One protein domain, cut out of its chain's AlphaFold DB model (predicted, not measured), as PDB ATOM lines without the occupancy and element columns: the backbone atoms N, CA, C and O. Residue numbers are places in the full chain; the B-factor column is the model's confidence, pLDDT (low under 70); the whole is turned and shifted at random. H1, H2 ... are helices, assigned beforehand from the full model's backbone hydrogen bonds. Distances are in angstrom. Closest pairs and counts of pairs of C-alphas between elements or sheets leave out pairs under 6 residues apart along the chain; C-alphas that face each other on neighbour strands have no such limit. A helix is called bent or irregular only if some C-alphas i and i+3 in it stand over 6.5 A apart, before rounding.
ATOM      1  N   PHE A   2      77.606 130.008 151.954       50.75
ATOM      2  CA  PHE A   2      77.349 130.276 150.516       50.75
ATOM      3  C   PHE A   2      76.762 129.119 149.665       50.75
ATOM      4  O   PHE A   2      76.489 129.305 148.483       50.75
ATOM      5  N   LEU A   3      76.552 127.925 150.227       45.75
ATOM      6  CA  LEU A   3      76.079 126.739 149.503       45.75
ATOM      7  C   LEU A   3      74.614 126.816 149.040       45.75
ATOM      8  O   LEU A   3      74.238 126.082 148.130       45.75
ATOM      9  N   ASN A   4      73.784 127.699 149.610       55.56
ATOM     10  CA  ASN A   4      72.372 127.812 149.222       55.56
ATOM     11  C   ASN A   4      72.156 128.718 147.989       55.56
ATOM     12  O   ASN A   4      71.363 129.660 148.011       55.56
ATOM     13  N   LEU A   5      72.854 128.406 146.889       54.28
ATOM     14  CA  LEU A   5      72.743 129.087 145.586       54.28
ATOM     15  C   LEU A   5      71.349 128.977 144.934       54.28
ATOM     16  O   LEU A   5      71.107 129.606 143.906       54.28
ATOM     17  N   ASN A   6      70.429 128.210 145.526       58.22
ATOM     18  CA  ASN A   6      69.027 128.133 145.106       58.22
ATOM     19  C   ASN A   6      68.249 129.429 145.402       58.22
ATOM     20  O   ASN A   6      67.218 129.675 144.778       58.22
ATOM     21  N   ASN A   7      68.748 130.275 146.313       70.25
ATOM     22  CA  ASN A   7      68.200 131.607 146.561       70.25
ATOM     23  C   ASN A   7      68.537 132.548 145.394       70.25
ATOM     24  O   ASN A   7      69.486 133.333 145.463       70.25
ATOM     25  N   GLN A   8      67.740 132.473 144.326       79.12
ATOM     26  CA  GLN A   8      67.825 133.397 143.196       79.12
ATOM     27  C   GLN A   8      67.757 134.862 143.676       79.12
ATOM     28  O   GLN A   8      67.022 135.163 144.624       79.12
ATOM     29  N   PRO A   9      68.491 135.790 143.033       86.88
ATOM     30  CA  PRO A   9      68.393 137.215 143.319       86.88
ATOM     31  C   PRO A   9      66.959 137.723 143.191       86.88
ATOM     32  O   PRO A   9      66.262 137.382 142.234       86.88
ATOM     33  N   SER A  10      66.515 138.567 144.128       89.25
ATOM     34  CA  SER A  10      65.179 139.159 144.031       89.25
ATOM     35  C   SER A  10      65.041 139.987 142.748       89.25
ATOM     36  O   SER A  10      66.008 140.574 142.254       89.25
ATOM     37  N   ILE A  11      63.824 140.067 142.204       83.69
ATOM     38  CA  ILE A  11      63.553 140.841 140.980       83.69
ATOM     39  C   ILE A  11      63.932 142.320 141.182       83.69
ATOM     40  O   ILE A  11      64.485 142.938 140.274       83.69
ATOM     41  N   GLU A  12      63.730 142.864 142.389       86.88
ATOM     42  CA  GLU A  12      64.187 144.208 142.769       86.88
ATOM     43  C   GLU A  12      65.715 144.351 142.698       86.88
ATOM     44  O   GLU A  12      66.219 145.343 142.163       86.88
ATOM     45  N   PHE A  13      66.462 143.357 143.189       87.75
ATOM     46  CA  PHE A  13      67.923 143.366 143.148       87.75
ATOM     47  C   PHE A  13      68.456 143.221 141.718       87.75
ATOM     48  O   PHE A  13      69.340 143.976 141.308       87.75
ATOM     49  N   MET A  14      67.876 142.325 140.910       86.88
ATOM     50  CA  MET A  14      68.230 142.200 139.492       86.88
ATOM     51  C   MET A  14      67.943 143.494 138.725       86.88
ATOM     52  O   MET A  14      68.810 143.972 137.997       86.88
ATOM     53  N   ALA A  15      66.777 144.114 138.935       87.31
ATOM     54  CA  ALA A  15      66.437 145.399 138.326       87.31
ATOM     55  C   ALA A  15      67.414 146.519 138.735       87.31
ATOM     56  O   ALA A  15      67.773 147.360 137.907       87.31
ATOM     57  N   LEU A  16      67.896 146.513 139.983       87.00
ATOM     58  CA  LEU A  16      68.904 147.456 140.468       87.00
ATOM     59  C   LEU A  16      70.265 147.257 139.782       87.00
ATOM     60  O   LEU A  16      70.838 148.233 139.296       87.00
ATOM     61  N   VAL A  17      70.760 146.019 139.673       88.31
ATOM     62  CA  VAL A  17      72.029 145.722 138.978       88.31
ATOM     63  C   VAL A  17      71.924 146.020 137.475       88.31
ATOM     64  O   VAL A  17      72.819 146.655 136.916       88.31
ATOM     65  N   VAL A  18      70.807 145.664 136.827       88.81
ATOM     66  CA  VAL A  18      70.510 146.021 135.424       88.81
ATOM     67  C   VAL A  18      70.535 147.536 135.227       88.81
ATOM     68  O   VAL A  18      71.152 148.022 134.275       88.81
ATOM     69  N   LYS A  19      69.911 148.306 136.129       87.50
ATOM     70  CA  LYS A  19      69.902 149.772 136.060       87.50
ATOM     71  C   LYS A  19      71.306 150.358 136.211       87.50
ATOM     72  O   LYS A  19      71.687 151.196 135.397       87.50
ATOM     73  N   LEU A  20      72.078 149.904 137.201       84.88
ATOM     74  CA  LEU A  20      73.456 150.359 137.430       84.88
ATOM     75  C   LEU A  20      74.353 150.064 136.216       84.88
ATOM     76  O   LEU A  20      75.047 150.963 135.738       84.88
ATOM     77  N   SER A  21      74.254 148.855 135.658       85.00
ATOM     78  CA  SER A  21      74.969 148.447 134.443       85.00
ATOM     79  C   SER A  21      74.584 149.323 133.239       85.00
ATOM     80  O   SER A  21      75.446 149.927 132.600       85.00
ATOM     81  N   THR A  22      73.281 149.519 133.006       85.31
ATOM     82  CA  THR A  22      72.747 150.363 131.920       85.31
ATOM     83  C   THR A  22      73.195 151.823 132.048       85.31
ATOM     84  O   THR A  22      73.535 152.471 131.057       85.31
ATOM     85  N   GLU A  23      73.210 152.378 133.262       84.06
ATOM     86  CA  GLU A  23      73.736 153.721 133.511       84.06
ATOM     87  C   GLU A  23      75.243 153.813 133.248       84.06
ATOM     88  O   GLU A  23      75.711 154.838 132.747       84.06
ATOM     89  N   ARG A  24      76.009 152.764 133.571       80.94
ATOM     90  CA  ARG A  24      77.456 152.713 133.343       80.94
ATOM     91  C   ARG A  24      77.798 152.617 131.860       80.94
ATOM     92  O   ARG A  24      78.697 153.327 131.418       80.94
ATOM     93  N   GLU A  25      77.054 151.834 131.080       81.12
ATOM     94  CA  GLU A  25      77.210 151.790 129.620       81.12
ATOM     95  C   GLU A  25      76.824 153.116 128.961       81.12
ATOM     96  O   GLU A  25      77.587 153.631 128.146       81.12
ATOM     97  N   LYS A  26      75.721 153.754 129.381       85.00
ATOM     98  CA  LYS A  26      75.373 155.113 128.924       85.00
ATOM     99  C   LYS A  26      76.500 156.115 129.214       85.00
ATOM    100  O   LYS A  26      76.890 156.866 128.323       85.00
ATOM    101  N   LYS A  27      77.077 156.086 130.422       82.56
ATOM    102  CA  LYS A  27      78.225 156.931 130.812       82.56
ATOM    103  C   LYS A  27      79.494 156.602 130.011       82.56
ATOM    104  O   LYS A  27      80.259 157.515 129.704       82.56
ATOM    105  N   LYS A  28      79.715 155.334 129.640       83.44
ATOM    106  CA  LYS A  28      80.824 154.925 128.768       83.44
ATOM    107  C   LYS A  28      80.639 155.463 127.349       83.44
ATOM    108  O   LYS A  28      81.537 156.126 126.850       83.44
ATOM    109  N   ASN A  29      79.469 155.262 126.746       80.81
ATOM    110  CA  ASN A  29      79.182 155.707 125.381       80.81
ATOM    111  C   ASN A  29      79.256 157.238 125.255       80.81
ATOM    112  O   ASN A  29      79.801 157.737 124.280       80.81
ATOM    113  N   VAL A  30      78.809 157.991 126.270       83.12
ATOM    114  CA  VAL A  30      79.024 159.450 126.329       83.12
ATOM    115  C   VAL A  30      80.517 159.801 126.396       83.12
ATOM    116  O   VAL A  30      80.962 160.675 125.663       83.12
ATOM    117  N   LYS A  31      81.329 159.107 127.209       77.69
ATOM    118  CA  LYS A  31      82.784 159.354 127.259       77.69
ATOM    119  C   LYS A  31      83.523 158.976 125.975       77.69
ATOM    120  O   LYS A  31      84.463 159.675 125.609       77.69
ATOM    121  N   ASP A  32      83.133 157.890 125.319       78.75
ATOM    122  CA  ASP A  32      83.775 157.428 124.088       78.75
ATOM    123  C   ASP A  32      83.357 158.315 122.892       78.75
ATOM    124  O   ASP A  32      84.212 158.671 122.082       78.75
ATOM    125  N   TYR A  53      72.219 157.529 143.929       58.50
ATOM    126  CA  TYR A  53      72.079 156.080 143.727       58.50
ATOM    127  C   TYR A  53      73.230 155.273 144.343       58.50
ATOM    128  O   TYR A  53      72.984 154.214 144.918       58.50
ATOM    129  N   SER A  54      74.469 155.785 144.319       60.31
ATOM    130  CA  SER A  54      75.591 155.131 145.013       60.31
ATOM    131  C   SER A  54      75.398 155.116 146.537       60.31
ATOM    132  O   SER A  54      75.714 154.116 147.183       60.31
ATOM    133  N   ARG A  55      74.826 156.184 147.119       64.25
ATOM    134  CA  ARG A  55      74.433 156.220 148.537       64.25
ATOM    135  C   ARG A  55      73.291 155.251 148.835       64.25
ATOM    136  O   ARG A  55      73.442 154.465 149.758       64.25
ATOM    137  N   LEU A  56      72.220 155.234 148.038       62.50
ATOM    138  CA  LEU A  56      71.096 154.303 148.228       62.50
ATOM    139  C   LEU A  56      71.531 152.830 148.169       62.50
ATOM    140  O   LEU A  56      71.099 152.042 149.004       62.50
ATOM    141  N   TYR A  57      72.424 152.463 147.241       67.19
ATOM    142  CA  TYR A  57      72.990 151.111 147.189       67.19
ATOM    143  C   TYR A  57      73.796 150.778 148.456       67.19
ATOM    144  O   TYR A  57      73.542 149.764 149.103       67.19
ATOM    145  N   LYS A  58      74.728 151.661 148.853       66.94
ATOM    146  CA  LYS A  58      75.544 151.489 150.069       66.94
ATOM    147  C   LYS A  58      74.667 151.337 151.318       66.94
ATOM    148  O   LYS A  58      74.803 150.357 152.042       66.94
ATOM    149  N   GLN A  59      73.734 152.265 151.505       65.94
ATOM    150  CA  GLN A  59      72.915 152.405 152.705       65.94
ATOM    151  C   GLN A  59      71.834 151.321 152.850       65.94
ATOM    152  O   GLN A  59      71.415 151.059 153.972       65.94
ATOM    153  N   ARG A  60      71.382 150.687 151.753       69.69
ATOM    154  CA  ARG A  60      70.367 149.615 151.799       69.69
ATOM    155  C   ARG A  60      70.951 148.196 151.769       69.69
ATOM    156  O   ARG A  60      70.347 147.312 152.362       69.69
ATOM    157  N   TYR A  61      72.100 147.978 151.117       69.00
ATOM    158  CA  TYR A  61      72.625 146.625 150.846       69.00
ATOM    159  C   TYR A  61      74.064 146.355 151.325       69.00
ATOM    160  O   TYR A  61      74.476 145.199 151.366       69.00
ATOM    161  N   LEU A  62      74.857 147.380 151.679       67.00
ATOM    162  CA  LEU A  62      76.215 147.182 152.228       67.00
ATOM    163  C   LEU A  62      76.320 147.444 153.735       67.00
ATOM    164  O   LEU A  62      77.276 146.994 154.368       67.00
ATOM    165  N   ASP A  63      75.357 148.179 154.286       66.69
ATOM    166  CA  ASP A  63      75.279 148.565 155.699       66.69
ATOM    167  C   ASP A  63      74.122 147.880 156.454       66.69
ATOM    168  O   ASP A  63      73.889 148.187 157.618       66.69
ATOM    169  N   SER A  64      73.425 146.937 155.813       68.62
ATOM    170  CA  SER A  64      72.353 146.124 156.399       68.62
ATOM    171  C   SER A  64      72.829 144.728 156.826       68.62
ATOM    172  O   SER A  64      73.908 144.264 156.435       68.62
ATOM    173  N   ASP A  65      71.989 144.041 157.602       72.62
ATOM    174  CA  ASP A  65      72.160 142.626 157.962       72.62
ATOM    175  C   ASP A  65      71.975 141.697 156.741       72.62
ATOM    176  O   ASP A  65      72.522 140.599 156.691       72.62
ATOM    177  N   GLU A  66      71.304 142.177 155.685       76.31
ATOM    178  CA  GLU A  66      71.127 141.487 154.394       76.31
ATOM    179  C   GLU A  66      72.413 141.418 153.538       76.31
ATOM    180  O   GLU A  66      72.364 141.004 152.374       76.31
ATOM    181  N   LEU A  67      73.578 141.824 154.060       79.88
ATOM    182  CA  LEU A  67      74.837 141.809 153.307       79.88
ATOM    183  C   LEU A  67      75.206 140.401 152.813       79.88
ATOM    184  O   LEU A  67      75.678 140.264 151.688       79.88
ATOM    185  N   GLU A  68      74.993 139.350 153.606       76.00
ATOM    186  CA  GLU A  68      75.313 137.976 153.189       76.00
ATOM    187  C   GLU A  68      74.429 137.512 152.024       76.00
ATOM    188  O   GLU A  68      74.915 136.908 151.063       76.00
ATOM    189  N   THR A  69      73.141 137.863 152.063       82.00
ATOM    190  CA  THR A  69      72.188 137.650 150.967       82.00
ATOM    191  C   THR A  69      72.594 138.456 149.734       82.00
ATOM    192  O   THR A  69      72.655 137.907 148.638       82.00
ATOM    193  N   THR A  70      72.975 139.722 149.915       85.06
ATOM    194  CA  THR A  70      73.476 140.609 148.854       85.06
ATOM    195  C   THR A  70      74.726 140.037 148.184       85.06
ATOM    196  O   THR A  70      74.788 139.961 146.958       85.06
ATOM    197  N   LEU A  71      75.716 139.588 148.961       83.56
ATOM    198  CA  LEU A  71      76.938 138.961 148.451       83.56
ATOM    199  C   LEU A  71      76.632 137.649 147.723       83.56
ATOM    200  O   LEU A  71      77.167 137.419 146.640       83.56
ATOM    201  N   SER A  72      75.727 136.828 148.263       81.00
ATOM    202  CA  SER A  72      75.276 135.584 147.626       81.00
ATOM    203  C   SER A  72      74.557 135.844 146.296       81.00
ATOM    204  O   SER A  72      74.787 135.127 145.325       81.00
ATOM    205  N   TRP A  73      73.742 136.899 146.207       89.69
ATOM    206  CA  TRP A  73      73.065 137.313 144.975       89.69
ATOM    207  C   TRP A  73      74.015 137.917 143.937       89.69
ATOM    208  O   TRP A  73      73.908 137.596 142.755       89.69
ATOM    209  N   LEU A  74      74.974 138.749 144.354       87.69
ATOM    210  CA  LEU A  74      76.033 139.250 143.472       87.69
ATOM    211  C   LEU A  74      76.867 138.096 142.912       87.69
ATOM    212  O   LEU A  74      77.122 138.052 141.712       87.69
ATOM    213  N   LEU A  75      77.239 137.138 143.761       83.62
ATOM    214  CA  LEU A  75      77.971 135.941 143.370       83.62
ATOM    215  C   LEU A  75      77.154 135.065 142.411       83.62
ATOM    216  O   LEU A  75      77.669 134.675 141.367       83.62
ATOM    217  N   TYR A  76      75.867 134.839 142.691       87.06
ATOM    218  CA  TYR A  76      74.955 134.165 141.764       87.06
ATOM    219  C   TYR A  76      74.952 134.854 140.392       87.06
ATOM    220  O   TYR A  76      75.107 134.182 139.377       87.06
ATOM    221  N   LEU A  77      74.848 136.187 140.331       86.69
ATOM    222  CA  LEU A  77      74.877 136.923 139.061       86.69
ATOM    223  C   LEU A  77      76.247 136.868 138.359       86.69
ATOM    224  O   LEU A  77      76.292 136.816 137.133       86.69
ATOM    225  N   VAL A  78      77.362 136.824 139.095       85.81
ATOM    226  CA  VAL A  78      78.702 136.630 138.508       85.81
ATOM    227  C   VAL A  78      78.859 135.233 137.890       85.81
ATOM    228  O   VAL A  78      79.503 135.102 136.848       85.81
ATOM    229  N   LEU A  79      78.269 134.199 138.500       78.38
ATOM    230  CA  LEU A  79      78.428 132.803 138.072       78.38
ATOM    231  C   LEU A  79      77.351 132.311 137.088       78.38
ATOM    232  O   LEU A  79      77.636 131.440 136.273       78.38
ATOM    233  N   ARG A  80      76.123 132.841 137.155       82.38
ATOM    234  CA  ARG A  80      74.942 132.334 136.423       82.38
ATOM    235  C   ARG A  80      74.312 133.321 135.436       82.38
ATOM    236  O   ARG A  80      73.339 132.953 134.789       82.38
ATOM    237  N   CYS A  81      74.786 134.564 135.333       84.25
ATOM    238  CA  CYS A  81      74.205 135.524 134.389       84.25
ATOM    239  C   CYS A  81      74.949 135.525 133.048       84.25
ATOM    240  O   CYS A  81      76.087 135.992 132.960       84.25
ATOM    241  N   ASP A  82      74.272 135.076 131.991       83.12
ATOM    242  CA  ASP A  82      74.813 135.053 130.624       83.12
ATOM    243  C   ASP A  82      74.992 136.456 130.018       83.12
ATOM    244  O   ASP A  82      75.761 136.638 129.076       83.12
ATOM    245  N   LEU A  83      74.306 137.474 130.558       84.50
ATOM    246  CA  LEU A  83      74.381 138.855 130.080       84.50
ATOM    247  C   LEU A  83      75.699 139.514 130.545       84.50
ATOM    248  O   LEU A  83      75.831 139.848 131.730       84.50
ATOM    249  N   PRO A  84      76.677 139.778 129.648       80.81
ATOM    250  CA  PRO A  84      78.035 140.147 130.065       80.81
ATOM    251  C   PRO A  84      78.122 141.496 130.787       80.81
ATOM    252  O   PRO A  84      79.078 141.752 131.517       80.81
ATOM    253  N   THR A  85      77.139 142.369 130.573       81.12
ATOM    254  CA  THR A  85      77.020 143.696 131.186       81.12
ATOM    255  C   THR A  85      76.586 143.595 132.651       81.12
ATOM    256  O   THR A  85      77.173 144.247 133.518       81.12
ATOM    257  N   ILE A  86      75.631 142.707 132.954       83.19
ATOM    258  CA  ILE A  86      75.194 142.375 134.317       83.19
ATOM    259  C   ILE A  86      76.300 141.609 135.049       83.19
ATOM    260  O   ILE A  86      76.637 141.980 136.173       83.19
ATOM    261  N   LYS A  87      76.922 140.603 134.414       84.56
ATOM    262  CA  LYS A  87      78.037 139.821 134.989       84.56
ATOM    263  C   LYS A  87      79.215 140.727 135.394       84.56
ATOM    264  O   LYS A  87      79.726 140.608 136.507       84.56
ATOM    265  N   LYS A  88      79.584 141.707 134.553       80.94
ATOM    266  CA  LYS A  88      80.623 142.716 134.861       80.94
ATOM    267  C   LYS A  88      80.232 143.680 135.983       80.94
ATOM    268  O   LYS A  88      81.065 143.956 136.846       80.94
ATOM    269  N   GLU A  89      78.999 144.192 135.995       86.50
ATOM    270  CA  GLU A  89      78.565 145.106 137.063       86.50
ATOM    271  C   GLU A  89      78.464 144.377 138.407       86.50
ATOM    272  O   GLU A  89      78.942 144.886 139.416       86.50
ATOM    273  N   SER A  90      77.948 143.146 138.406       85.94
ATOM    274  CA  SER A  90      77.876 142.283 139.593       85.94
ATOM    275  C   SER A  90      79.263 142.009 140.172       85.94
ATOM    276  O   SER A  90      79.448 142.145 141.377       85.94
ATOM    277  N   ALA A  91      80.261 141.718 139.329       78.31
ATOM    278  CA  ALA A  91      81.646 141.526 139.767       78.31
ATOM    279  C   ALA A  91      82.251 142.804 140.378       78.31
ATOM    280  O   ALA A  91      82.914 142.745 141.411       78.31
ATOM    281  N   TYR A  92      81.981 143.973 139.788       82.75
ATOM    282  CA  TYR A  92      82.428 145.258 140.336       82.75
ATOM    283  C   TYR A  92      81.751 145.596 141.674       82.75
ATOM    284  O   TYR A  92      82.403 146.097 142.590       82.75
ATOM    285  N   LEU A  93      80.454 145.321 141.810       84.06
ATOM    286  CA  LEU A  93      79.719 145.522 143.058       84.06
ATOM    287  C   LEU A  93      80.166 144.528 144.145       84.06
ATOM    288  O   LEU A  93      80.280 144.927 145.303       84.06
ATOM    289  N   LEU A  94      80.486 143.283 143.772       82.81
ATOM    290  CA  LEU A  94      81.032 142.249 144.656       82.81
ATOM    291  C   LEU A  94      82.412 142.644 145.204       82.81
ATOM    292  O   LEU A  94      82.608 142.630 146.414       82.81
ATOM    293  N   ASP A  95      83.330 143.091 144.342       76.06
ATOM    294  CA  ASP A  95      84.652 143.599 144.741       76.06
ATOM    295  C   ASP A  95      84.540 144.775 145.733       76.06
ATOM    296  O   ASP A  95      85.168 144.769 146.793       76.06
ATOM    297  N   ASN A  96      83.665 145.751 145.457       76.88
ATOM    298  CA  ASN A  96      83.420 146.875 146.371       76.88
ATOM    299  C   ASN A  96      82.776 146.452 147.705       76.88
ATOM    300  O   ASN A  96      83.046 147.077 148.732       76.88
ATOM    301  N   ALA A  97      81.920 145.426 147.703       77.81
ATOM    302  CA  ALA A  97      81.282 144.908 148.909       77.81
ATOM    303  C   ALA A  97      82.290 144.153 149.794       77.81
ATOM    304  O   ALA A  97      82.425 144.460 150.981       77.81
ATOM    305  N   LEU A  98      83.058 143.234 149.201       73.75
ATOM    306  CA  LEU A  98      84.079 142.439 149.887       73.75
ATOM    307  C   LEU A  98      85.198 143.313 150.480       73.75
ATOM    308  O   LEU A  98      85.649 143.065 151.597       73.75
ATOM    309  N   ARG A  99      85.603 144.396 149.797       67.31
ATOM    310  CA  ARG A  99      86.564 145.381 150.338       67.31
ATOM    311  C   ARG A  99      86.075 146.111 151.604       67.31
ATOM    312  O   ARG A  99      86.893 146.761 152.248       67.31
ATOM    313  N   LYS A 100      84.781 146.061 151.960       70.44
ATOM    314  CA  LYS A 100      84.199 146.877 153.048       70.44
ATOM    315  C   LYS A 100      84.086 146.165 154.407       70.44
ATOM    316  O   LYS A 100      84.154 146.842 155.428       70.44
ATOM    317  N   LYS A 101      83.935 144.833 154.450       66.12
ATOM    318  CA  LYS A 101      83.907 144.020 155.692       66.12
ATOM    319  C   LYS A 101      84.923 142.869 155.575       66.12
ATOM    320  O   LYS A 101      84.573 141.744 155.242       66.12
ATOM    321  N   MET A 102      86.207 143.199 155.738       59.31
ATOM    322  CA  MET A 102      87.308 142.551 154.998       59.31
ATOM    323  C   MET A 102      87.983 141.317 155.654       59.31
ATOM    324  O   MET A 102      89.113 141.012 155.284       59.31
TER     325      MET A 102
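What this domain is: This is residues 2 to 32 and 53 to 102 of the 1155 residues of an uncharacterized protein of Cavenderia fasciculata (strain SH3) (UniProt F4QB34). Two helices, H3 and H4, fold back on each other as a helical hairpin, and the long helix H1 crosses H4 at a wide angle, its last residues, 26 to 32, sticking out as a free arm. The short helix H2 makes a corner with the start of H3 and comes close to the far end of H4. The printed part has 81 residues with four named helices, in the order H1, H2, H3, H4, and no named strand; the class is all helix. The whole is compact, with a radius of gyration of the C-alphas of 12.6 A, and the C-alphas span 40 by 27 by 23 A, the arm of H1 adding to the longest span.

Where its parts are: The printed part begins at Phe 2, and residues 2 to 10 come before the first named helix. H1, residues 11 to 32, is the longest helix at 31.1 A from first to last C-alpha; it begins at C-alpha 11 (63.553, 140.841, 140.980) and ends at C-alpha 32 (83.775, 157.428, 124.088). After the cut comes H2, residues 53 to 62, 13.0 A long; it is neither bent nor irregular, but only just: C-alphas 59 and 62 are 6.2 A apart. H3, residues 67 to 80, is 19.4 A long. H4, residues 84 to 98, is 20.8 A long and ends at C-alpha 98 (84.079, 142.439, 149.887).

How they stand to each other: H1 touches H4 with residues 17 to 22 alone, and H4 touches H1 with residues 85 to 90 alone; the closest C-alphas, those of Ser 21 and Glu 89, are 5.6 A apart. The lines of H1 and H4 stand at 75 degrees, about perpendicular. H1 has no C-alpha within 8 A of H2 or H3, but is near each of them. H2 and H3 only just touch, with 3 pairs of C-alphas within 8 A, and touch only at the corner by their link; the closest C-alphas are those of Tyr 61 and Leu 67, at 5.8 A. Their lines stand at 72 degrees, only just about perpendicular. H2 and H4 are close but not clearly touching: their closest C-alphas, those of Leu 62 and Ala 97, are 6.5 A apart. H3 and H4 form a helical hairpin and touch with 18 pairs of C-alphas within 8 A, the closest being those of Val 78 and Lys 87 at 4.8 A. They run opposite ways at a shallow tilt of 31 degrees. In H1, H2, H3 and H4 every O i to N i+4 pair is within hydrogen-bond range.

The domain as a whole: The two C-alphas farthest apart, those of Leu 3 and Asp 32, are 40.6 A apart. Residues 33 to 52 are not printed, and C-alphas 32 and 53 across this cut are 22.9 A apart. The links from H2 to H3 and from H3 to H4 are tight. The mean pLDDT of the printed part is 77.6, and residues 2 to 6, 53 to 64, 99 and 101 to 102 are under 70.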